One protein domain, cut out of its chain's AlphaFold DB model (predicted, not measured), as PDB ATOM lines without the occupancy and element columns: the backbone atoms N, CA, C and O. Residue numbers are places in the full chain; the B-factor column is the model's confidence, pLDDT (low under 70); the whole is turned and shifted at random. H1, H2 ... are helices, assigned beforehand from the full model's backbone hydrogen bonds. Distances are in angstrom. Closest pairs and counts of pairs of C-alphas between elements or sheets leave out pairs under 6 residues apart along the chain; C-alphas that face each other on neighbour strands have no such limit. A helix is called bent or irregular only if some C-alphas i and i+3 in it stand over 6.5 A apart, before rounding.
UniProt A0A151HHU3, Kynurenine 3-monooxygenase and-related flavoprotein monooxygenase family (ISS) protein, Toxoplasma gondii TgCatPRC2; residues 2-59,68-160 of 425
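This is residues 2 to 59 and 68 to 160 of the 425 residues of the protein "Kynurenine 3-monooxygenase and-related flavoprotein monooxygenase family (ISS) protein" of Toxoplasma gondii TgCatPRC2 (UniProt A0A151HHU3). Look for a helical hairpin, the long H3 folded back into H4, with H5 and H6 packed across it and residues 68 to 77 of H3 sticking out. H1 meets the hairpin's turn by a few residues, and H2 sits loosely beyond H1, touching no helix. The printed part has 151 residues with six named helices, H1 to H6 in order, and no named strand: all helix, mostly crossed. It is compact, with a radius of gyration of the C-alphas of 17.2 A and spans of 45 by 45 by 30 A.

Begin at H3, residues 68 to 98; with H4, residues 101 to 115, it forms a hairpin at a shallow tilt of 20 degrees, opposite ways, the closest C-alphas being Gly 85 and Ala 111, 4.4 A apart. H5, residues 123 to 135, touches H3 at a steep tilt of 56 degrees, closest at C-alphas 129 and 93, 5.8 A. H6, residues 145 to 156, touches H4 about perpendicular, 88 degrees, closest at C-alphas 147 and 109, 6.0 A. H1, residues 2 to 22, only just touches H3, with 3 pairs of C-alphas within 8 A, closest at Arg 11 and Leu 98, 6.1 A. H2, residues 29 to 42, is near H1. Every O i to N i+4 pair is within hydrogen-bond range in H1, H2, H3, H5 and H6; in H4, 9 of 11.

Find C-alpha 68 at (144.379, -20.416, 35.097); H3 runs 45.1 A to C-alpha 98. H1 spans 30.5 A from (109.071, 19.358, 21.737). H4 is irregular: C-alphas 102 and 105 are 7.5 A apart.

Residues 60 to 67 are cut out, leaving 23.1 A between C-alphas 59 and 68. Residues 43 to 59 hold no named element; 37 printed residues have a pLDDT under 70, among them residues 43 to 59.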
ATOM      1  N   GLN A   2     108.448  20.673  22.004       29.80
ATOM      2  CA  GLN A   2     109.071  19.358  21.737       29.80
ATOM      3  C   GLN A   2     110.086  18.865  22.795       29.80
ATOM      4  O   GLN A   2     110.218  17.659  22.985       29.80
ATOM      5  N   THR A   3     110.785  19.754  23.509       45.31
ATOM      6  CA  THR A   3     111.749  19.379  24.568       45.31
ATOM      7  C   THR A   3     111.067  18.762  25.792       45.31
ATOM      8  O   THR A   3     111.519  17.736  26.293       45.31
ATOM      9  N   ASN A   4     109.916  19.306  26.204       50.28
ATOM     10  CA  ASN A   4     109.127  18.781  27.326       50.28
ATOM     11  C   ASN A   4     108.565  17.374  27.061       50.28
ATOM     12  O   ASN A   4     108.488  16.569  27.984       50.28
ATOM     13  N   ALA A   5     108.216  17.052  25.809       48.47
ATOM     14  CA  ALA A   5     107.752  15.710  25.445       48.47
ATOM     15  C   ALA A   5     108.877  14.664  25.549       48.47
ATOM     16  O   ALA A   5     108.655  13.569  26.059       48.47
ATOM     17  N   LYS A   6     110.101  15.016  25.124       61.31
ATOM     18  CA  LYS A   6     111.268  14.121  25.193       61.31
ATOM     19  C   LYS A   6     111.726  13.877  26.630       61.31
ATOM     20  O   LYS A   6     111.976  12.734  26.984       61.31
ATOM     21  N   ILE A   7     111.759  14.915  27.468       70.38
ATOM     22  CA  ILE A   7     112.089  14.776  28.898       70.38
ATOM     23  C   ILE A   7     111.033  13.922  29.610       70.38
ATOM     24  O   ILE A   7     111.385  13.025  30.373       70.38
ATOM     25  N   GLY A   8     109.746  14.144  29.316       72.69
ATOM     26  CA  GLY A   8     108.657  13.319  29.844       72.69
ATOM     27  C   GLY A   8     108.780  11.848  29.441       72.69
ATOM     28  O   GLY A   8     108.612  10.972  30.287       72.69
ATOM     29  N   TRP A   9     109.143  11.579  28.182       76.56
ATOM     30  CA  TRP A   9     109.405  10.226  27.692       76.56
ATOM     31  C   TRP A   9     110.594   9.571  28.398       76.56
ATOM     32  O   TRP A   9     110.449   8.483  28.945       76.56
ATOM     33  N   THR A  10     111.748  10.241  28.441       80.56
ATOM     34  CA  THR A  10     112.956   9.708  29.086       80.56
ATOM     35  C   THR A  10     112.710   9.422  30.563       80.56
ATOM     36  O   THR A  10     113.072   8.351  31.045       80.56
ATOM     37  N   ARG A  11     112.026  10.331  31.267       82.50
ATOM     38  CA  ARG A  11     111.644  10.139  32.668       82.50
ATOM     39  C   ARG A  11     110.715   8.940  32.850       82.50
ATOM     40  O   ARG A  11     110.939   8.132  33.740       82.50
ATOM     41  N   ALA A  12     109.703   8.800  31.995       77.06
ATOM     42  CA  ALA A  12     108.775   7.675  32.045       77.06
ATOM     43  C   ALA A  12     109.469   6.325  31.801       77.06
ATOM     44  O   ALA A  12     109.219   5.370  32.531       77.06
ATOM     45  N   VAL A  13     110.363   6.254  30.809       83.00
ATOM     46  CA  VAL A  13     111.147   5.044  30.515       83.00
ATOM     47  C   VAL A  13     112.077   4.701  31.675       83.00
ATOM     48  O   VAL A  13     112.147   3.539  32.072       83.00
ATOM     49  N   LEU A  14     112.753   5.703  32.245       84.88
ATOM     50  CA  LEU A  14     113.615   5.518  33.408       84.88
ATOM     51  C   LEU A  14     112.822   4.981  34.602       84.88
ATOM     52  O   LEU A  14     113.173   3.944  35.154       84.88
ATOM     53  N   ARG A  15     111.721   5.648  34.957       82.25
ATOM     54  CA  ARG A  15     110.850   5.243  36.063       82.25
ATOM     55  C   ARG A  15     110.322   3.820  35.881       82.25
ATOM     56  O   ARG A  15     110.364   3.033  36.820       82.25
ATOM     57  N   TYR A  16     109.879   3.467  34.673       80.62
ATOM     58  CA  TYR A  16     109.450   2.103  34.354       80.62
ATOM     59  C   TYR A  16     110.571   1.081  34.594       80.62
ATOM     60  O   TYR A  16     110.360   0.075  35.269       80.62
ATOM     61  N   ALA A  17     111.782   1.353  34.096       82.38
ATOM     62  CA  ALA A  17     112.928   0.464  34.281       82.38
ATOM     63  C   ALA A  17     113.319   0.302  35.762       82.38
ATOM     64  O   ALA A  17     113.640  -0.807  36.195       82.38
ATOM     65  N   LEU A  18     113.262   1.383  36.545       84.88
ATOM     66  CA  LEU A  18     113.591   1.374  37.971       84.88
ATOM     67  C   LEU A  18     112.536   0.646  38.809       84.88
ATOM     68  O   LEU A  18     112.897  -0.194  39.635       84.88
ATOM     69  N   HIS A  19     111.245   0.870  38.541       81.81
ATOM     70  CA  HIS A  19     110.178   0.088  39.166       81.81
ATOM     71  C   HIS A  19     110.327  -1.400  38.857       81.81
ATOM     72  O   HIS A  19     110.277  -2.210  39.777       81.81
ATOM     73  N   ARG A  20     110.590  -1.772  37.598       75.56
ATOM     74  CA  ARG A  20     110.817  -3.177  37.221       75.56
ATOM     75  C   ARG A  20     111.968  -3.805  38.013       75.56
ATOM     76  O   ARG A  20     111.849  -4.944  38.454       75.56
ATOM     77  N   ARG A  21     113.075  -3.079  38.206       81.69
ATOM     78  CA  ARG A  21     114.260  -3.591  38.916       81.69
ATOM     79  C   ARG A  21     114.040  -3.717  40.425       81.69
ATOM     80  O   ARG A  21     114.471  -4.707  41.008       81.69
ATOM     81  N   TYR A  22     113.380  -2.740  41.051       80.12
ATOM     82  CA  TYR A  22     113.349  -2.613  42.515       80.12
ATOM     83  C   TYR A  22     111.975  -2.842  43.165       80.12
ATOM     84  O   TYR A  22     111.911  -2.999  44.379       80.12
ATOM     85  N   SER A  23     110.878  -2.907  42.401       70.25
ATOM     86  CA  SER A  23     109.517  -3.120  42.943       70.25
ATOM     87  C   SER A  23     109.091  -4.596  43.001       70.25
ATOM     88  O   SER A  23     107.958  -4.888  43.368       70.25
ATOM     89  N   GLY A  24     109.986  -5.539  42.678       55.25
ATOM     90  CA  GLY A  24     109.798  -6.967  42.973       55.25
ATOM     91  C   GLY A  24     108.784  -7.729  42.106       55.25
ATOM     92  O   GLY A  24     108.452  -8.863  42.445       55.25
ATOM     93  N   ALA A  25     108.300  -7.167  40.993       48.03
ATOM     94  CA  ALA A  25     107.420  -7.884  40.070       48.03
ATOM     95  C   ALA A  25     108.233  -8.862  39.200       48.03
ATOM     96  O   ALA A  25     108.889  -8.471  38.234       48.03
ATOM     97  N   SER A  26     108.216 -10.149  39.552       45.81
ATOM     98  CA  SER A  26     108.739 -11.223  38.703       45.81
ATOM     99  C   SER A  26     107.749 -11.513  37.570       45.81
ATOM    100  O   SER A  26     106.982 -12.475  37.628       45.81
ATOM    101  N   GLU A  27     107.715 -10.656  36.558       50.16
ATOM    102  CA  GLU A  27     106.852 -10.847  35.392       50.16
ATOM    103  C   GLU A  27     107.585 -11.547  34.248       50.16
ATOM    104  O   GLU A  27     108.794 -11.399  34.052       50.16
ATOM    105  N   SER A  28     106.845 -12.356  33.488       51.59
ATOM    106  CA  SER A  28     107.396 -13.061  32.329       51.59
ATOM    107  C   SER A  28     107.750 -12.083  31.202       51.59
ATOM    108  O   SER A  28     107.092 -11.065  31.016       51.59
ATOM    109  N   LEU A  29     108.759 -12.409  30.387       50.38
ATOM    110  CA  LEU A  29     109.262 -11.534  29.310       50.38
ATOM    111  C   LEU A  29     108.192 -11.131  28.287       50.38
ATOM    112  O   LEU A  29     108.246 -10.034  27.741       50.38
ATOM    113  N   LEU A  30     107.173 -11.970  28.107       50.28
ATOM    114  CA  LEU A  30     106.006 -11.673  27.278       50.28
ATOM    115  C   LEU A  30     105.074 -10.637  27.925       50.28
ATOM    116  O   LEU A  30     104.717  -9.668  27.264       50.28
ATOM    117  N   GLN A  31     104.771 -10.771  29.221       56.84
ATOM    118  CA  GLN A  31     104.018  -9.748  29.962       56.84
ATOM    119  C   GLN A  31     104.759  -8.404  29.959       56.84
ATOM    120  O   GLN A  31     104.150  -7.366  29.734       56.84
ATOM    121  N   MET A  32     106.088  -8.430  30.072       54.50
ATOM    122  CA  MET A  32     106.930  -7.227  30.060       54.50
ATOM    123  C   MET A  32     106.924  -6.475  28.717       54.50
ATOM    124  O   MET A  32     107.104  -5.253  28.688       54.50
ATOM    125  N   VAL A  33     106.742  -7.177  27.594       60.88
ATOM    126  CA  VAL A  33     106.570  -6.553  26.271       60.88
ATOM    127  C   VAL A  33     105.161  -5.976  26.143       60.88
ATOM    128  O   VAL A  33     105.022  -4.824  25.725       60.88
ATOM    129  N   ASP A  34     104.148  -6.722  26.583       67.38
ATOM    130  CA  ASP A  34     102.745  -6.311  26.525       67.38
ATOM    131  C   ASP A  34     102.461  -5.071  27.390       67.38
ATOM    132  O   ASP A  34     101.789  -4.138  26.938       67.38
ATOM    133  N   GLU A  35     103.019  -4.999  28.602       65.38
ATOM    134  CA  GLU A  35     102.872  -3.848  29.501       65.38
ATOM    135  C   GLU A  35     103.594  -2.606  28.986       65.38
ATOM    136  O   GLU A  35     103.043  -1.502  29.018       65.38
ATOM    137  N   ARG A  36     104.799  -2.770  28.430       66.06
ATOM    138  CA  ARG A  36     105.546  -1.674  27.805       66.06
ATOM    139  C   ARG A  36     104.799  -1.113  26.596       66.06
ATOM    140  O   ARG A  36     104.725   0.105  26.427       66.06
ATOM    141  N   GLU A  37     104.236  -1.978  25.754       72.62
ATOM    142  CA  GLU A  37     103.419  -1.565  24.610       72.62
ATOM    143  C   GLU A  37     102.081  -0.952  25.038       72.62
ATOM    144  O   GLU A  37     101.596  -0.012  24.403       72.62
ATOM    145  N   ALA A  38     101.471  -1.432  26.123       73.38
ATOM    146  CA  ALA A  38     100.287  -0.818  26.716       73.38
ATOM    147  C   ALA A  38     100.594   0.579  27.282       73.38
ATOM    148  O   ALA A  38      99.855   1.530  27.023       73.38
ATOM    149  N   TYR A  39     101.720   0.738  27.980       64.00
ATOM    150  CA  TYR A  39     102.169   2.017  28.520       64.00
ATOM    151  C   TYR A  39     102.486   3.025  27.410       64.00
ATOM    152  O   TYR A  39     102.037   4.173  27.480       64.00
ATOM    153  N   ALA A  40     103.202   2.594  26.365       69.88
ATOM    154  CA  ALA A  40     103.511   3.421  25.202       69.88
ATOM    155  C   ALA A  40     102.231   3.914  24.511       69.88
ATOM    156  O   ALA A  40     102.085   5.113  24.273       69.88
ATOM    157  N   ARG A  41     101.252   3.024  24.295       76.75
ATOM    158  CA  ARG A  41      99.937   3.389  23.743       76.75
ATOM    159  C   ARG A  41      99.191   4.396  24.617       76.75
ATOM    160  O   ARG A  41      98.678   5.380  24.092       76.75
ATOM    161  N   ASN A  42      99.180   4.197  25.936       72.25
ATOM    162  CA  ASN A  42      98.479   5.082  26.871       72.25
ATOM    163  C   ASN A  42      99.092   6.490  26.962       72.25
ATOM    164  O   ASN A  42      98.393   7.433  27.325       72.25
ATOM    165  N   HIS A  43     100.371   6.644  26.611       59.62
ATOM    166  CA  HIS A  43     101.093   7.919  26.679       59.62
ATOM    167  C   HIS A  43     101.405   8.521  25.298       59.62
ATOM    168  O   HIS A  43     102.129   9.513  25.216       59.62
ATOM    169  N   GLY A  44     100.860   7.951  24.215       69.62
ATOM    170  CA  GLY A  44     101.067   8.442  22.846       69.62
ATOM    171  C   GLY A  44     102.507   8.293  22.346       69.62
ATOM    172  O   GLY A  44     102.987   9.135  21.589       69.62
ATOM    173  N   LEU A  45     103.209   7.259  22.803       64.12
ATOM    174  CA  LEU A  45     104.603   6.973  22.477       64.12
ATOM    175  C   LEU A  45     104.679   5.913  21.371       64.12
ATOM    176  O   LEU A  45     103.856   4.999  21.321       64.12
ATOM    177  N   GLU A  46     105.677   6.019  20.492       68.12
ATOM    178  CA  GLU A  46     105.954   4.990  19.481       68.12
ATOM    179  C   GLU A  46     106.437   3.681  20.132       68.12
ATOM    180  O   GLU A  46     106.935   3.670  21.264       68.12
ATOM    181  N   SER A  47     106.286   2.563  19.415       59.62
ATOM    182  CA  SER A  47     106.750   1.258  19.884       59.62
ATOM    183  C   SER A  47     108.271   1.249  20.071       59.62
ATOM    184  O   SER A  47     109.037   1.772  19.263       59.62
ATOM    185  N   TYR A  48     108.720   0.660  21.178       55.06
ATOM    186  CA  TYR A  48     110.134   0.612  21.534       55.06
ATOM    187  C   TYR A  48     110.905  -0.354  20.623       55.06
ATOM    188  O   TYR A  48     110.576  -1.536  20.557       55.06
ATOM    189  N   VAL A  49     111.958   0.141  19.963       52.09
ATOM    190  CA  VAL A  49     112.797  -0.618  19.007       52.09
ATOM    191  C   VAL A  49     114.172  -1.001  19.602       52.09
ATOM    192  O   VAL A  49     115.025  -1.548  18.910       52.09
ATOM    193  N   GLY A  50     114.429  -0.689  20.878       49.66
ATOM    194  CA  GLY A  50     115.706  -0.976  21.548       49.66
ATOM    195  C   GLY A  50     115.791  -2.382  22.166       49.66
ATOM    196  O   GLY A  50     114.795  -3.093  22.268       49.66
ATOM    197  N   GLY A  51     116.990  -2.777  22.612       49.88
ATOM    198  CA  GLY A  51     117.212  -3.990  23.417       49.88
ATOM    199  C   GLY A  51     116.812  -3.816  24.889       49.88
ATOM    200  O   GLY A  51     116.419  -2.722  25.303       49.88
ATOM    201  N   GLU A  52     116.897  -4.884  25.690       52.22
ATOM    202  CA  GLU A  52     116.698  -4.785  27.143       52.22
ATOM    203  C   GLU A  52     117.764  -3.870  27.766       52.22
ATOM    204  O   GLU A  52     118.956  -4.021  27.513       52.22
ATOM    205  N   LEU A  53     117.314  -2.882  28.546       49.00
ATOM    206  CA  LEU A  53     118.153  -1.809  29.095       49.00
ATOM    207  C   LEU A  53     118.998  -2.242  30.301       49.00
ATOM    208  O   LEU A  53     119.855  -1.478  30.733       49.00
ATOM    209  N   LEU A  54     118.746  -3.424  30.870       46.34
ATOM    210  CA  LEU A  54     119.349  -3.852  32.130       46.34
ATOM    211  C   LEU A  54     119.717  -5.341  32.092       46.34
ATOM    212  O   LEU A  54     118.857  -6.156  31.756       46.34
ATOM    213  N   PRO A  55     120.939  -5.723  32.506       49.06
ATOM    214  CA  PRO A  55     121.211  -7.103  32.874       49.06
ATOM    215  C   PRO A  55     120.388  -7.462  34.122       49.06
ATOM    216  O   PRO A  55     120.342  -6.702  35.101       49.06
ATOM    217  N   LEU A  56     119.700  -8.605  34.052       48.75
ATOM    218  CA  LEU A  56     119.026  -9.234  35.188       48.75
ATOM    219  C   LEU A  56     120.080  -9.672  36.215       48.75
ATOM    220  O   LEU A  56     121.219  -9.961  35.857       48.75
ATOM    221  N   ARG A  57     119.706  -9.709  37.498       44.97
ATOM    222  CA  ARG A  57     120.553 -10.252  38.565       44.97
ATOM    223  C   ARG A  57     120.744 -11.748  38.292       44.97
ATOM    224  O   ARG A  57     119.823 -12.532  38.507       44.97
ATOM    225  N   GLU A  58     121.885 -12.114  37.717       47.88
ATOM    226  CA  GLU A  58     122.207 -13.501  37.385       47.88
ATOM    227  C   GLU A  58     122.439 -14.287  38.684       47.88
ATOM    228  O   GLU A  58     123.117 -13.817  39.596       47.88
ATOM    229  N   ALA A  59     121.815 -15.461  38.795       40.91
ATOM    230  CA  ALA A  59     122.094 -16.403  39.869       40.91
ATOM    231  C   ALA A  59     123.406 -17.122  39.537       40.91
ATOM    232  O   ALA A  59     123.508 -17.760  38.485       40.91
ATOM    233  N   THR A  68     144.097 -21.549  35.996       71.12
ATOM    234  CA  THR A  68     144.379 -20.416  35.097       71.12
ATOM    235  C   THR A  68     143.113 -19.856  34.459       71.12
ATOM    236  O   THR A  68     142.928 -18.644  34.439       71.12
ATOM    237  N   GLU A  69     142.197 -20.722  34.022       70.31
ATOM    238  CA  GLU A  69     140.900 -20.298  33.478       70.31
ATOM    239  C   GLU A  69     140.034 -19.654  34.572       70.31
ATOM    240  O   GLU A  69     139.274 -18.723  34.316       70.31
ATOM    241  N   ALA A  70     140.175 -20.111  35.821       71.38
ATOM    242  CA  ALA A  70     139.538 -19.513  36.986       71.38
ATOM    243  C   ALA A  70     140.038 -18.096  37.280       71.38
ATOM    244  O   ALA A  70     139.229 -17.246  37.646       71.38
ATOM    245  N   ALA A  71     141.333 -17.828  37.087       76.31
ATOM    246  CA  ALA A  71     141.894 -16.489  37.246       76.31
ATOM    247  C   ALA A  71     141.419 -15.537  36.135       76.31
ATOM    248  O   ALA A  71     140.973 -14.433  36.436       76.31
ATOM    249  N   GLU A  72     141.428 -15.981  34.874       79.25
ATOM    250  CA  GLU A  72     140.935 -15.179  33.743       79.25
ATOM    251  C   GLU A  72     139.431 -14.875  33.865       79.25
ATOM    252  O   GLU A  72     139.011 -13.732  33.673       79.25
ATOM    253  N   ARG A  73     138.608 -15.851  34.284       78.44
ATOM    254  CA  ARG A  73     137.184 -15.608  34.583       78.44
ATOM    255  C   ARG A  73     136.977 -14.677  35.774       78.44
ATOM    256  O   ARG A  73     136.029 -13.893  35.766       78.44
ATOM    257  N   ALA A  74     137.818 -14.753  36.805       80.56
ATOM    258  CA  ALA A  74     137.733 -13.845  37.948       80.56
ATOM    259  C   ALA A  74     138.016 -12.389  37.528       80.56
ATOM    260  O   ALA A  74     137.296 -11.481  37.933       80.56
ATOM    261  N   GLU A  75     138.999 -12.172  36.654       84.12
ATOM    262  CA  GLU A  75     139.298 -10.843  36.108       84.12
ATOM    263  C   GLU A  75     138.169 -10.329  35.196       84.12
ATOM    264  O   GLU A  75     137.753  -9.172  35.295       84.12
ATOM    265  N   GLU A  76     137.606 -11.189  34.340       86.56
ATOM    266  CA  GLU A  76     136.483 -10.820  33.470       86.56
ATOM    267  C   GLU A  76     135.212 -10.485  34.270       86.56
ATOM    268  O   GLU A  76     134.515  -9.514  33.957       86.56
ATOM    269  N   THR A  77     134.920 -11.247  35.326       86.31
ATOM    270  CA  THR A  77     133.781 -10.974  36.220       86.31
ATOM    271  C   THR A  77     133.966  -9.672  36.990       86.31
ATOM    272  O   THR A  77     133.041  -8.863  37.024       86.31
ATOM    273  N   GLU A  78     135.164  -9.398  37.510       86.81
ATOM    274  CA  GLU A  78     135.473  -8.124  38.166       86.81
ATOM    275  C   GLU A  78     135.337  -6.932  37.210       86.81
ATOM    276  O   GLU A  78     134.771  -5.896  37.567       86.81
ATOM    277  N   ARG A  79     135.800  -7.072  35.964       88.62
ATOM    278  CA  ARG A  79     135.618  -6.041  34.937       88.62
ATOM    279  C   ARG A  79     134.140  -5.791  34.649       88.62
ATOM    280  O   ARG A  79     133.714  -4.638  34.586       88.62
ATOM    281  N   ARG A  80     133.354  -6.858  34.489       90.19
ATOM    282  CA  ARG A  80     131.912  -6.775  34.231       90.19
ATOM    283  C   ARG A  80     131.170  -6.127  35.398       90.19
ATOM    284  O   ARG A  80     130.309  -5.281  35.163       90.19
ATOM    285  N   ASP A  81     131.506  -6.481  36.636       90.00
ATOM    286  CA  ASP A  81     130.922  -5.856  37.822       90.00
ATOM    287  C   ASP A  81     131.261  -4.369  37.889       90.00
ATOM    288  O   ASP A  81     130.358  -3.552  38.070       90.00
ATOM    289  N   ASN A  82     132.513  -3.994  37.622       91.81
ATOM    290  CA  ASN A  82     132.897  -2.590  37.521       91.81
ATOM    291  C   ASN A  82     132.075  -1.851  36.452       91.81
ATOM    292  O   ASN A  82     131.490  -0.810  36.744       91.81
ATOM    293  N   GLU A  83     131.949  -2.394  35.239       92.31
ATOM    294  CA  GLU A  83     131.145  -1.790  34.165       92.31
ATOM    295  C   GLU A  83     129.669  -1.609  34.570       92.31
ATOM    296  O   GLU A  83     129.071  -0.557  34.309       92.31
ATOM    297  N   ILE A  84     129.087  -2.598  35.257       92.12
ATOM    298  CA  ILE A  84     127.721  -2.524  35.791       92.12
ATOM    299  C   ILE A  84     127.625  -1.452  36.881       92.12
ATOM    300  O   ILE A  84     126.697  -0.643  36.845       92.12
ATOM    301  N   GLY A  85     128.579  -1.391  37.810       93.31
ATOM    302  CA  GLY A  85     128.641  -0.375  38.861       93.31
ATOM    303  C   GLY A  85     128.698   1.048  38.295       93.31
ATOM    304  O   GLY A  85     127.912   1.912  38.694       93.31
ATOM    305  N   GLN A  86     129.538   1.280  37.282       93.81
ATOM    306  CA  GLN A  86     129.610   2.565  36.571       93.81
ATOM    307  C   GLN A  86     128.283   2.906  35.869       93.81
ATOM    308  O   GLN A  86     127.855   4.064  35.852       93.81
ATOM    309  N   ALA A  87     127.612   1.916  35.271       93.31
ATOM    310  CA  ALA A  87     126.321   2.114  34.616       93.31
ATOM    311  C   ALA A  87     125.203   2.443  35.620       93.31
ATOM    312  O   ALA A  87     124.417   3.361  35.377       93.31
ATOM    313  N   LEU A  88     125.164   1.750  36.763       94.25
ATOM    314  CA  LEU A  88     124.232   2.020  37.860       94.25
ATOM    315  C   LEU A  88     124.426   3.430  38.420       94.25
ATOM    316  O   LEU A  88     123.446   4.137  38.649       94.25
ATOM    317  N   LEU A  89     125.670   3.893  38.545       95.25
ATOM    318  CA  LEU A  89     125.959   5.258  38.974       95.25
ATOM    319  C   LEU A  89     125.458   6.312  37.973       95.25
ATOM    320  O   LEU A  89     124.868   7.319  38.364       95.25
ATOM    321  N   LYS A  90     125.648   6.081  36.669       93.38
ATOM    322  CA  LYS A  90     125.093   6.957  35.619       93.38
ATOM    323  C   LYS A  90     123.564   6.973  35.657       93.38
ATOM    324  O   LYS A  90     122.954   8.015  35.415       93.38
ATOM    325  N   LEU A  91     122.948   5.840  35.990       92.94
ATOM    326  CA  LEU A  91     121.506   5.727  36.166       92.94
ATOM    327  C   LEU A  91     121.024   6.490  37.407       92.94
ATOM    328  O   LEU A  91     120.039   7.218  37.315       92.94
ATOM    329  N   ALA A  92     121.747   6.394  38.525       94.81
ATOM    330  CA  ALA A  92     121.496   7.173  39.737       94.81
ATOM    331  C   ALA A  92     121.597   8.679  39.467       94.81
ATOM    332  O   ALA A  92     120.714   9.444  39.850       94.81
ATOM    333  N   PHE A  93     122.615   9.105  38.718       95.38
ATOM    334  CA  PHE A  93     122.737  10.484  38.256       95.38
ATOM    335  C   PHE A  93     121.525  10.919  37.420       95.38
ATOM    336  O   PHE A  93     120.915  11.948  37.709       95.38
ATOM    337  N   ALA A  94     121.126  10.122  36.425       93.06
ATOM    338  CA  ALA A  94     119.954  10.424  35.604       93.06
ATOM    339  C   ALA A  94     118.662  10.495  36.436       93.06
ATOM    340  O   ALA A  94     117.833  11.373  36.197       93.06
ATOM    341  N   ALA A  95     118.511   9.618  37.430       92.25
ATOM    342  CA  ALA A  95     117.384   9.620  38.353       92.25
ATOM    343  C   ALA A  95     117.321  10.934  39.144       92.25
ATOM    344  O   ALA A  95     116.277  11.582  39.172       92.25
ATOM    345  N   VAL A  96     118.452  11.400  39.680       93.75
ATOM    346  CA  VAL A  96     118.535  12.685  40.389       93.75
ATOM    347  C   VAL A  96     118.211  13.864  39.464       93.75
ATOM    348  O   VAL A  96     117.416  14.733  39.831       93.75
ATOM    349  N   VAL A  97     118.774  13.902  38.250       92.00
ATOM    350  CA  VAL A  97     118.505  14.970  37.265       92.00
ATOM    351  C   VAL A  97     117.015  15.032  36.911       92.00
ATOM    352  O   VAL A  97     116.432  16.114  36.884       92.00
ATOM    353  N   LEU A  98     116.381  13.878  36.680       89.25
ATOM    354  CA  LEU A  98     114.986  13.781  36.236       89.25
ATOM    355  C   LEU A  98     113.954  13.827  37.379       89.25
ATOM    356  O   LEU A  98     112.754  13.900  37.100       89.25
ATOM    357  N   GLY A  99     114.407  13.828  38.637       87.38
ATOM    358  CA  GLY A  99     113.555  13.881  39.829       87.38
ATOM    359  C   GLY A  99     112.946  12.534  40.235       87.38
ATOM    360  O   GLY A  99     111.907  12.510  40.884       87.38
ATOM    361  N   GLU A 100     113.566  11.419  39.847       88.19
ATOM    362  CA  GLU A 100     113.192  10.041  40.212       88.19
ATOM    363  C   GLU A 100     114.002   9.553  41.425       88.19
ATOM    364  O   GLU A 100     114.662   8.516  41.400       88.19
ATOM    365  N   GLU A 101     114.006  10.349  42.492       87.69
ATOM    366  CA  GLU A 101     114.905  10.180  43.645       87.69
ATOM    367  C   GLU A 101     114.529   8.989  44.543       87.69
ATOM    368  O   GLU A 101     115.347   8.521  45.332       87.69
ATOM    369  N   GLU A 102     113.317   8.450  44.390       85.31
ATOM    370  CA  GLU A 102     112.807   7.320  45.178       85.31
ATOM    371  C   GLU A 102     113.642   6.036  45.024       85.31
ATOM    372  O   GLU A 102     113.712   5.223  45.945       85.31
ATOM    373  N   PHE A 103     114.340   5.876  43.895       86.88
ATOM    374  CA  PHE A 103     115.199   4.720  43.614       86.88
ATOM    375  C   PHE A 103     116.681   4.978  43.883       86.88
ATOM    376  O   PHE A 103     117.513   4.116  43.597       86.88
ATOM    377  N   LEU A 104     117.033   6.149  44.420       91.50
ATOM    378  CA  LEU A 104     118.424   6.560  44.565       91.50
ATOM    379  C   LEU A 104     119.215   5.637  45.495       91.50
ATOM    380  O   LEU A 104     120.312   5.210  45.146       91.50
ATOM    381  N   VAL A 105     118.649   5.304  46.658       91.88
ATOM    382  CA  VAL A 105     119.318   4.448  47.649       91.88
ATOM    383  C   VAL A 105     119.541   3.033  47.099       91.88
ATOM    384  O   VAL A 105     120.695   2.618  47.067       91.88
ATOM    385  N   PRO A 106     118.525   2.308  46.580       90.81
ATOM    386  CA  PRO A 106     118.747   0.983  45.993       90.81
ATOM    387  C   PRO A 106     119.780   0.958  44.859       90.81
ATOM    388  O   PRO A 106     120.566   0.017  44.774       90.81
ATOM    389  N   LEU A 107     119.798   1.987  44.002       92.69
ATOM    390  CA  LEU A 107     120.781   2.106  42.921       92.69
ATOM    391  C   LEU A 107     122.205   2.238  43.453       92.69
ATOM    392  O   LEU A 107     123.118   1.611  42.921       92.69
ATOM    393  N   LEU A 108     122.394   3.069  44.478       94.44
ATOM    394  CA  LEU A 108     123.708   3.322  45.054       94.44
ATOM    395  C   LEU A 108     124.214   2.150  45.888       94.44
ATOM    396  O   LEU A 108     125.391   1.832  45.788       94.44
ATOM    397  N   GLU A 109     123.348   1.482  46.647       93.38
ATOM    398  CA  GLU A 109     123.719   0.260  47.371       93.38
ATOM    399  C   GLU A 109     124.245  -0.805  46.399       93.38
ATOM    400  O   GLU A 109     125.328  -1.354  46.597       93.38
ATOM    401  N   GLU A 110     123.535  -1.030  45.286       93.62
ATOM    402  CA  GLU A 110     123.989  -1.973  44.266       93.62
ATOM    403  C   GLU A 110     125.268  -1.485  43.567       93.62
ATOM    404  O   GLU A 110     126.182  -2.271  43.336       93.62
ATOM    405  N   ALA A 111     125.378  -0.191  43.252       94.62
ATOM    406  CA  ALA A 111     126.588   0.355  42.641       94.62
ATOM    407  C   ALA A 111     127.821   0.167  43.542       94.62
ATOM    408  O   ALA A 111     128.868  -0.243  43.049       94.62
ATOM    409  N   VAL A 112     127.696   0.416  44.849       94.38
ATOM    410  CA  VAL A 112     128.784   0.239  45.825       94.38
ATOM    411  C   VAL A 112     129.169  -1.229  45.971       94.38
ATOM    412  O   VAL A 112     130.363  -1.531  46.019       94.38
ATOM    413  N   GLU A 113     128.190  -2.139  45.980       92.56
ATOM    414  CA  GLU A 113     128.431  -3.587  45.986       92.56
ATOM    415  C   GLU A 113     129.252  -4.015  44.759       92.56
ATOM    416  O   GLU A 113     130.273  -4.689  44.903       92.56
ATOM    417  N   ARG A 114     128.874  -3.558  43.555       93.31
ATOM    418  CA  ARG A 114     129.574  -3.905  42.305       93.31
ATOM    419  C   ARG A 114     130.950  -3.269  42.168       93.31
ATOM    420  O   ARG A 114     131.870  -3.913  41.677       93.31
ATOM    421  N   LEU A 115     131.098  -2.022  42.609       92.44
ATOM    422  CA  LEU A 115     132.383  -1.320  42.611       92.44
ATOM    423  C   LEU A 115     133.301  -1.788  43.746       92.44
ATOM    424  O   LEU A 115     134.456  -1.371  43.795       92.44
ATOM    425  N   ARG A 116     132.803  -2.611  44.681       89.38
ATOM    426  CA  ARG A 116     133.537  -3.082  45.869       89.38
ATOM    427  C   ARG A 116     134.151  -1.926  46.673       89.38
ATOM    428  O   ARG A 116     135.263  -2.027  47.182       89.38
ATOM    429  N   GLY A 117     133.435  -0.800  46.744       81.06
ATOM    430  CA  GLY A 117     133.905   0.434  47.387       81.06
ATOM    431  C   GLY A 117     134.929   1.254  46.587       81.06
ATOM    432  O   GLY A 117     135.385   2.287  47.073       81.06
ATOM    433  N   GLY A 118     135.275   0.845  45.363       89.12
ATOM    434  CA  GLY A 118     136.154   1.591  44.464       89.12
ATOM    435  C   GLY A 118     135.577   2.941  44.025       89.12
ATOM    436  O   GLY A 118     134.360   3.167  44.025       89.12
ATOM    437  N   LEU A 119     136.464   3.862  43.636       90.81
ATOM    438  CA  LEU A 119     136.065   5.153  43.079       90.81
ATOM    439  C   LEU A 119     135.604   4.999  41.619       90.81
ATOM    440  O   LEU A 119     136.234   4.271  40.851       90.81
ATOM    441  N   PRO A 120     134.533   5.699  41.212       92.31
ATOM    442  CA  PRO A 120     134.042   5.641  39.845       92.31
ATOM    443  C   PRO A 120     134.888   6.484  38.882       92.31
ATOM    444  O   PRO A 120     135.524   7.457  39.290       92.31
ATOM    445  N   ASP A 121     134.815   6.170  37.584       88.75
ATOM    446  CA  ASP A 121     135.576   6.877  36.543       88.75
ATOM    447  C   ASP A 121     135.077   8.323  36.392       88.75
ATOM    448  O   ASP A 121     135.845   9.280  36.278       88.75
ATOM    449  N   GLU A 122     133.753   8.492  36.423       88.62
ATOM    450  CA  GLU A 122     133.080   9.788  36.327       88.62
ATOM    451  C   GLU A 122     132.783  10.345  37.722       88.62
ATOM    452  O   GLU A 122     131.637  10.394  38.185       88.62
ATOM    453  N   LEU A 123     133.843  10.790  38.399       92.44
ATOM    454  CA  LEU A 123     133.785  11.255  39.785       92.44
ATOM    455  C   LEU A 123     132.822  12.436  40.004       92.44
ATOM    456  O   LEU A 123     132.202  12.527  41.060       92.44
ATOM    457  N   LEU A 124     132.636  13.318  39.012       92.94
ATOM    458  CA  LEU A 124     131.668  14.420  39.113       92.94
ATOM    459  C   LEU A 124     130.244  13.898  39.329       92.94
ATOM    460  O   LEU A 124     129.569  14.350  40.248       92.94
ATOM    461  N   HIS A 125     129.787  12.937  38.522       94.38
ATOM    462  CA  HIS A 125     128.438  12.385  38.670       94.38
ATOM    463  C   HIS A 125     128.258  11.738  40.043       94.38
ATOM    464  O   HIS A 125     127.235  11.953  40.691       94.38
ATOM    465  N   ALA A 126     129.280  11.014  40.507       95.88
ATOM    466  CA  ALA A 126     129.293  10.411  41.833       95.88
ATOM    467  C   ALA A 126     129.123  11.453  42.935       95.88
ATOM    468  O   ALA A 126     128.261  11.312  43.797       95.88
ATOM    469  N   GLN A 127     129.899  12.534  42.868       96.56
ATOM    470  CA  GLN A 127     129.844  13.625  43.828       96.56
ATOM    471  C   GLN A 127     128.504  14.356  43.811       96.56
ATOM    472  O   GLN A 127     127.953  14.630  44.873       96.56
ATOM    473  N   GLN A 128     127.945  14.633  42.630       96.19
ATOM    474  CA  GLN A 128     126.631  15.267  42.514       96.19
ATOM    475  C   GLN A 128     125.539  14.397  43.141       96.19
ATOM    476  O   GLN A 128     124.685  14.905  43.864       96.19
ATOM    477  N   VAL A 129     125.581  13.087  42.896       96.50
ATOM    478  CA  VAL A 129     124.629  12.130  43.465       96.50
ATOM    479  C   VAL A 129     124.797  12.000  44.981       96.50
ATOM    480  O   VAL A 129     123.813  12.108  45.709       96.50
ATOM    481  N   CYS A 130     126.028  11.834  45.468       96.56
ATOM    482  CA  CYS A 130     126.333  11.720  46.894       96.56
ATOM    483  C   CYS A 130     125.956  12.992  47.665       96.56
ATOM    484  O   CYS A 130     125.385  12.910  48.749       96.56
ATOM    485  N   LEU A 131     126.200  14.172  47.081       96.56
ATOM    486  CA  LEU A 131     125.773  15.447  47.656       96.56
ATOM    487  C   LEU A 131     124.250  15.496  47.764       96.56
ATOM    488  O   LEU A 131     123.719  15.928  48.783       96.56
ATOM    489  N   HIS A 132     123.545  15.031  46.726       95.56
ATOM    490  CA  HIS A 132     122.087  14.995  46.736       95.56
ATOM    491  C   HIS A 132     121.543  14.074  47.824       95.56
ATOM    492  O   HIS A 132     120.652  14.469  48.573       95.56
ATOM    493  N   LEU A 133     122.119  12.878  47.941       94.88
ATOM    494  CA  LEU A 133     121.748  11.906  48.961       94.88
ATOM    495  C   LEU A 133     121.963  12.452  50.379       94.88
ATOM    496  O   LEU A 133     121.106  12.259  51.237       94.88
ATOM    497  N   ARG A 134     123.090  13.130  50.624       94.31
ATOM    498  CA  ARG A 134     123.459  13.607  51.962       94.31
ATOM    499  C   ARG A 134     122.705  14.867  52.383       94.31
ATOM    500  O   ARG A 134     122.273  14.954  53.527       94.31
ATOM    501  N   GLU A 135     122.571  15.839  51.483       93.75
ATOM    502  CA  GLU A 135     122.075  17.177  51.832       93.75
ATOM    503  C   GLU A 135     120.584  17.376  51.525       93.75
ATOM    504  O   GLU A 135     119.946  18.224  52.147       93.75
ATOM    505  N   PHE A 136     120.013  16.642  50.556       92.25
ATOM    506  CA  PHE A 136     118.675  16.947  50.020       92.25
ATOM    507  C   PHE A 136     117.658  15.807  50.139       92.25
ATOM    508  O   PHE A 136     116.464  16.055  49.971       92.25
ATOM    509  N   ALA A 137     118.082  14.578  50.444       87.69
ATOM    510  CA  ALA A 137     117.157  13.462  50.608       87.69
ATOM    511  C   ALA A 137     116.304  13.631  51.879       87.69
ATOM    512  O   ALA A 137     116.820  13.652  52.998       87.69
ATOM    513  N   MET A 138     114.984  13.743  51.701       82.06
ATOM    514  CA  MET A 138     114.028  13.963  52.788       82.06
ATOM    515  C   MET A 138     112.888  12.928  52.752       82.06
ATOM    516  O   MET A 138     112.173  12.860  51.752       82.06
ATOM    517  N   PRO A 139     112.654  12.166  53.843       85.00
ATOM    518  CA  PRO A 139     113.445  12.136  55.079       85.00
ATOM    519  C   PRO A 139     114.860  11.570  54.849       85.00
ATOM    520  O   PRO A 139     115.052  10.842  53.874       85.00
ATOM    521  N   PRO A 140     115.825  11.846  55.753       86.62
ATOM    522  CA  PRO A 140     117.163  11.277  55.652       86.62
ATOM    523  C   PRO A 140     117.093   9.749  55.526       86.62
ATOM    524  O   PRO A 140     116.522   9.087  56.407       86.62
ATOM    525  N   PRO A 141     117.614   9.173  54.431       87.88
ATOM    526  CA  PRO A 141     117.519   7.747  54.192       87.88
ATOM    527  C   PRO A 141     118.413   6.971  55.159       87.88
ATOM    528  O   PRO A 141     119.452   7.449  55.614       87.88
ATOM    529  N   ARG A 142     118.023   5.730  55.459       88.75
ATOM    530  CA  ARG A 142     118.902   4.787  56.157       88.75
ATOM    531  C   ARG A 142     119.854   4.177  55.137       88.75
ATOM    532  O   ARG A 142     119.395   3.475  54.243       88.75
ATOM    533  N   LEU A 143     121.143   4.458  55.286       92.62
ATOM    534  CA  LEU A 143     122.203   3.941  54.420       92.62
ATOM    535  C   LEU A 143     122.861   2.718  55.064       92.62
ATOM    536  O   LEU A 143     122.957   2.644  56.295       92.62
ATOM    537  N   SER A 144     123.337   1.776  54.251       92.75
ATOM    538  CA  SER A 144     124.253   0.746  54.736       92.75
ATOM    539  C   SER A 144     125.584   1.374  55.191       92.75
ATOM    540  O   SER A 144     125.949   2.459  54.724       92.75
ATOM    541  N   PRO A 145     126.346   0.715  56.087       94.75
ATOM    542  CA  PRO A 145     127.668   1.201  56.480       94.75
ATOM    543  C   PRO A 145     128.612   1.389  55.285       94.75
ATOM    544  O   PRO A 145     129.320   2.390  55.226       94.75
ATOM    545  N   ALA A 146     128.562   0.473  54.310       93.12
ATOM    546  CA  ALA A 146     129.384   0.534  53.104       93.12
ATOM    547  C   ALA A 146     129.026   1.747  52.233       93.12
ATOM    548  O   ALA A 146     129.916   2.476  51.799       93.12
ATOM    549  N   LEU A 147     127.731   2.011  52.020       94.69
ATOM    550  CA  LEU A 147     127.297   3.177  51.254       94.69
ATOM    551  C   LEU A 147     127.623   4.490  51.979       94.69
ATOM    552  O   LEU A 147     128.031   5.453  51.332       94.69
ATOM    553  N   ALA A 148     127.478   4.546  53.305       95.56
ATOM    554  CA  ALA A 148     127.837   5.729  54.084       95.56
ATOM    555  C   ALA A 148     129.342   6.046  53.988       95.56
ATOM    556  O   ALA A 148     129.712   7.185  53.703       95.56
ATOM    557  N   GLU A 149     130.205   5.040  54.154       95.94
ATOM    558  CA  GLU A 149     131.659   5.189  54.015       95.94
ATOM    559  C   GLU A 149     132.061   5.590  52.590       95.94
ATOM    560  O   GLU A 149     132.861   6.510  52.389       95.94
ATOM    561  N   TRP A 150     131.458   4.952  51.585       96.00
ATOM    562  CA  TRP A 150     131.713   5.278  50.186       96.00
ATOM    563  C   TRP A 150     131.259   6.701  49.835       96.00
ATOM    564  O   TRP A 150     131.991   7.432  49.172       96.00
ATOM    565  N   THR A 151     130.101   7.135  50.341       96.19
ATOM    566  CA  THR A 151     129.582   8.501  50.154       96.19
ATOM    567  C   THR A 151     130.570   9.538  50.693       96.19
ATOM    568  O   THR A 151     130.905  10.493  49.991       96.19
ATOM    569  N   GLU A 152     131.092   9.338  51.905       95.50
ATOM    570  CA  GLU A 152     132.089  10.244  52.488       95.50
ATOM    571  C   GLU A 152     133.417  10.219  51.718       95.50
ATOM    572  O   GLU A 152     134.019  11.272  51.487       95.50
ATOM    573  N   THR A 153     133.836   9.047  51.237       95.38
ATOM    574  CA  THR A 153     135.034   8.897  50.397       95.38
ATOM    575  C   THR A 153     134.896   9.678  49.087       95.38
ATOM    576  O   THR A 153     135.756  10.495  48.749       95.38
ATOM    577  N   VAL A 154     133.784   9.504  48.368       95.81
ATOM    578  CA  VAL A 154     133.501  10.200  47.101       95.81
ATOM    579  C   VAL A 154     133.457  11.720  47.291       95.81
ATOM    580  O   VAL A 154     134.047  12.460  46.498       95.81
ATOM    581  N   LEU A 155     132.795  12.201  48.348       95.25
ATOM    582  CA  LEU A 155     132.661  13.636  48.635       95.25
ATOM    583  C   LEU A 155     133.973  14.280  49.102       95.25
ATOM    584  O   LEU A 155     134.202  15.467  48.847       95.25
ATOM    585  N   SER A 156     134.848  13.507  49.742       92.94
ATOM    586  CA  SER A 156     136.171  13.965  50.179       92.94
ATOM    587  C   SER A 156     137.219  13.915  49.067       92.94
ATOM    588  O   SER A 156     138.237  14.600  49.156       92.94
ATOM    589  N   THR A 157     136.981  13.137  48.006       91.94
ATOM    590  CA  THR A 157     137.949  12.962  46.918       91.94
ATOM    591  C   THR A 157     138.127  14.272  46.132       91.94
ATOM    592  O   THR A 157     137.164  14.787  45.557       91.94
ATOM    593  N   PRO A 158     139.345  14.838  46.061       86.88
ATOM    594  CA  PRO A 158     139.585  16.067  45.315       86.88
ATOM    595  C   PRO A 158     139.508  15.812  43.807       86.88
ATOM    596  O   PRO A 158     140.017  14.811  43.304       86.88
ATOM    597  N   ARG A 159     138.923  16.755  43.060       87.25
ATOM    598  CA  ARG A 159     138.933  16.722  41.592       87.25
ATOM    599  C   ARG A 159     139.927  17.723  41.020       87.25
ATOM    600  O   ARG A 159     139.974  18.881  41.439       87.25
ATOM    601  N   TYR A 160     140.695  17.282  40.025       79.12
ATOM    602  CA  TYR A 160     141.719  18.104  39.379       79.12
ATOM    603  C   TYR A 160     141.134  19.382  38.755       79.12
ATOM    604  O   TYR A 160     141.718  20.451  38.890       79.12
TER     605      TYR A 160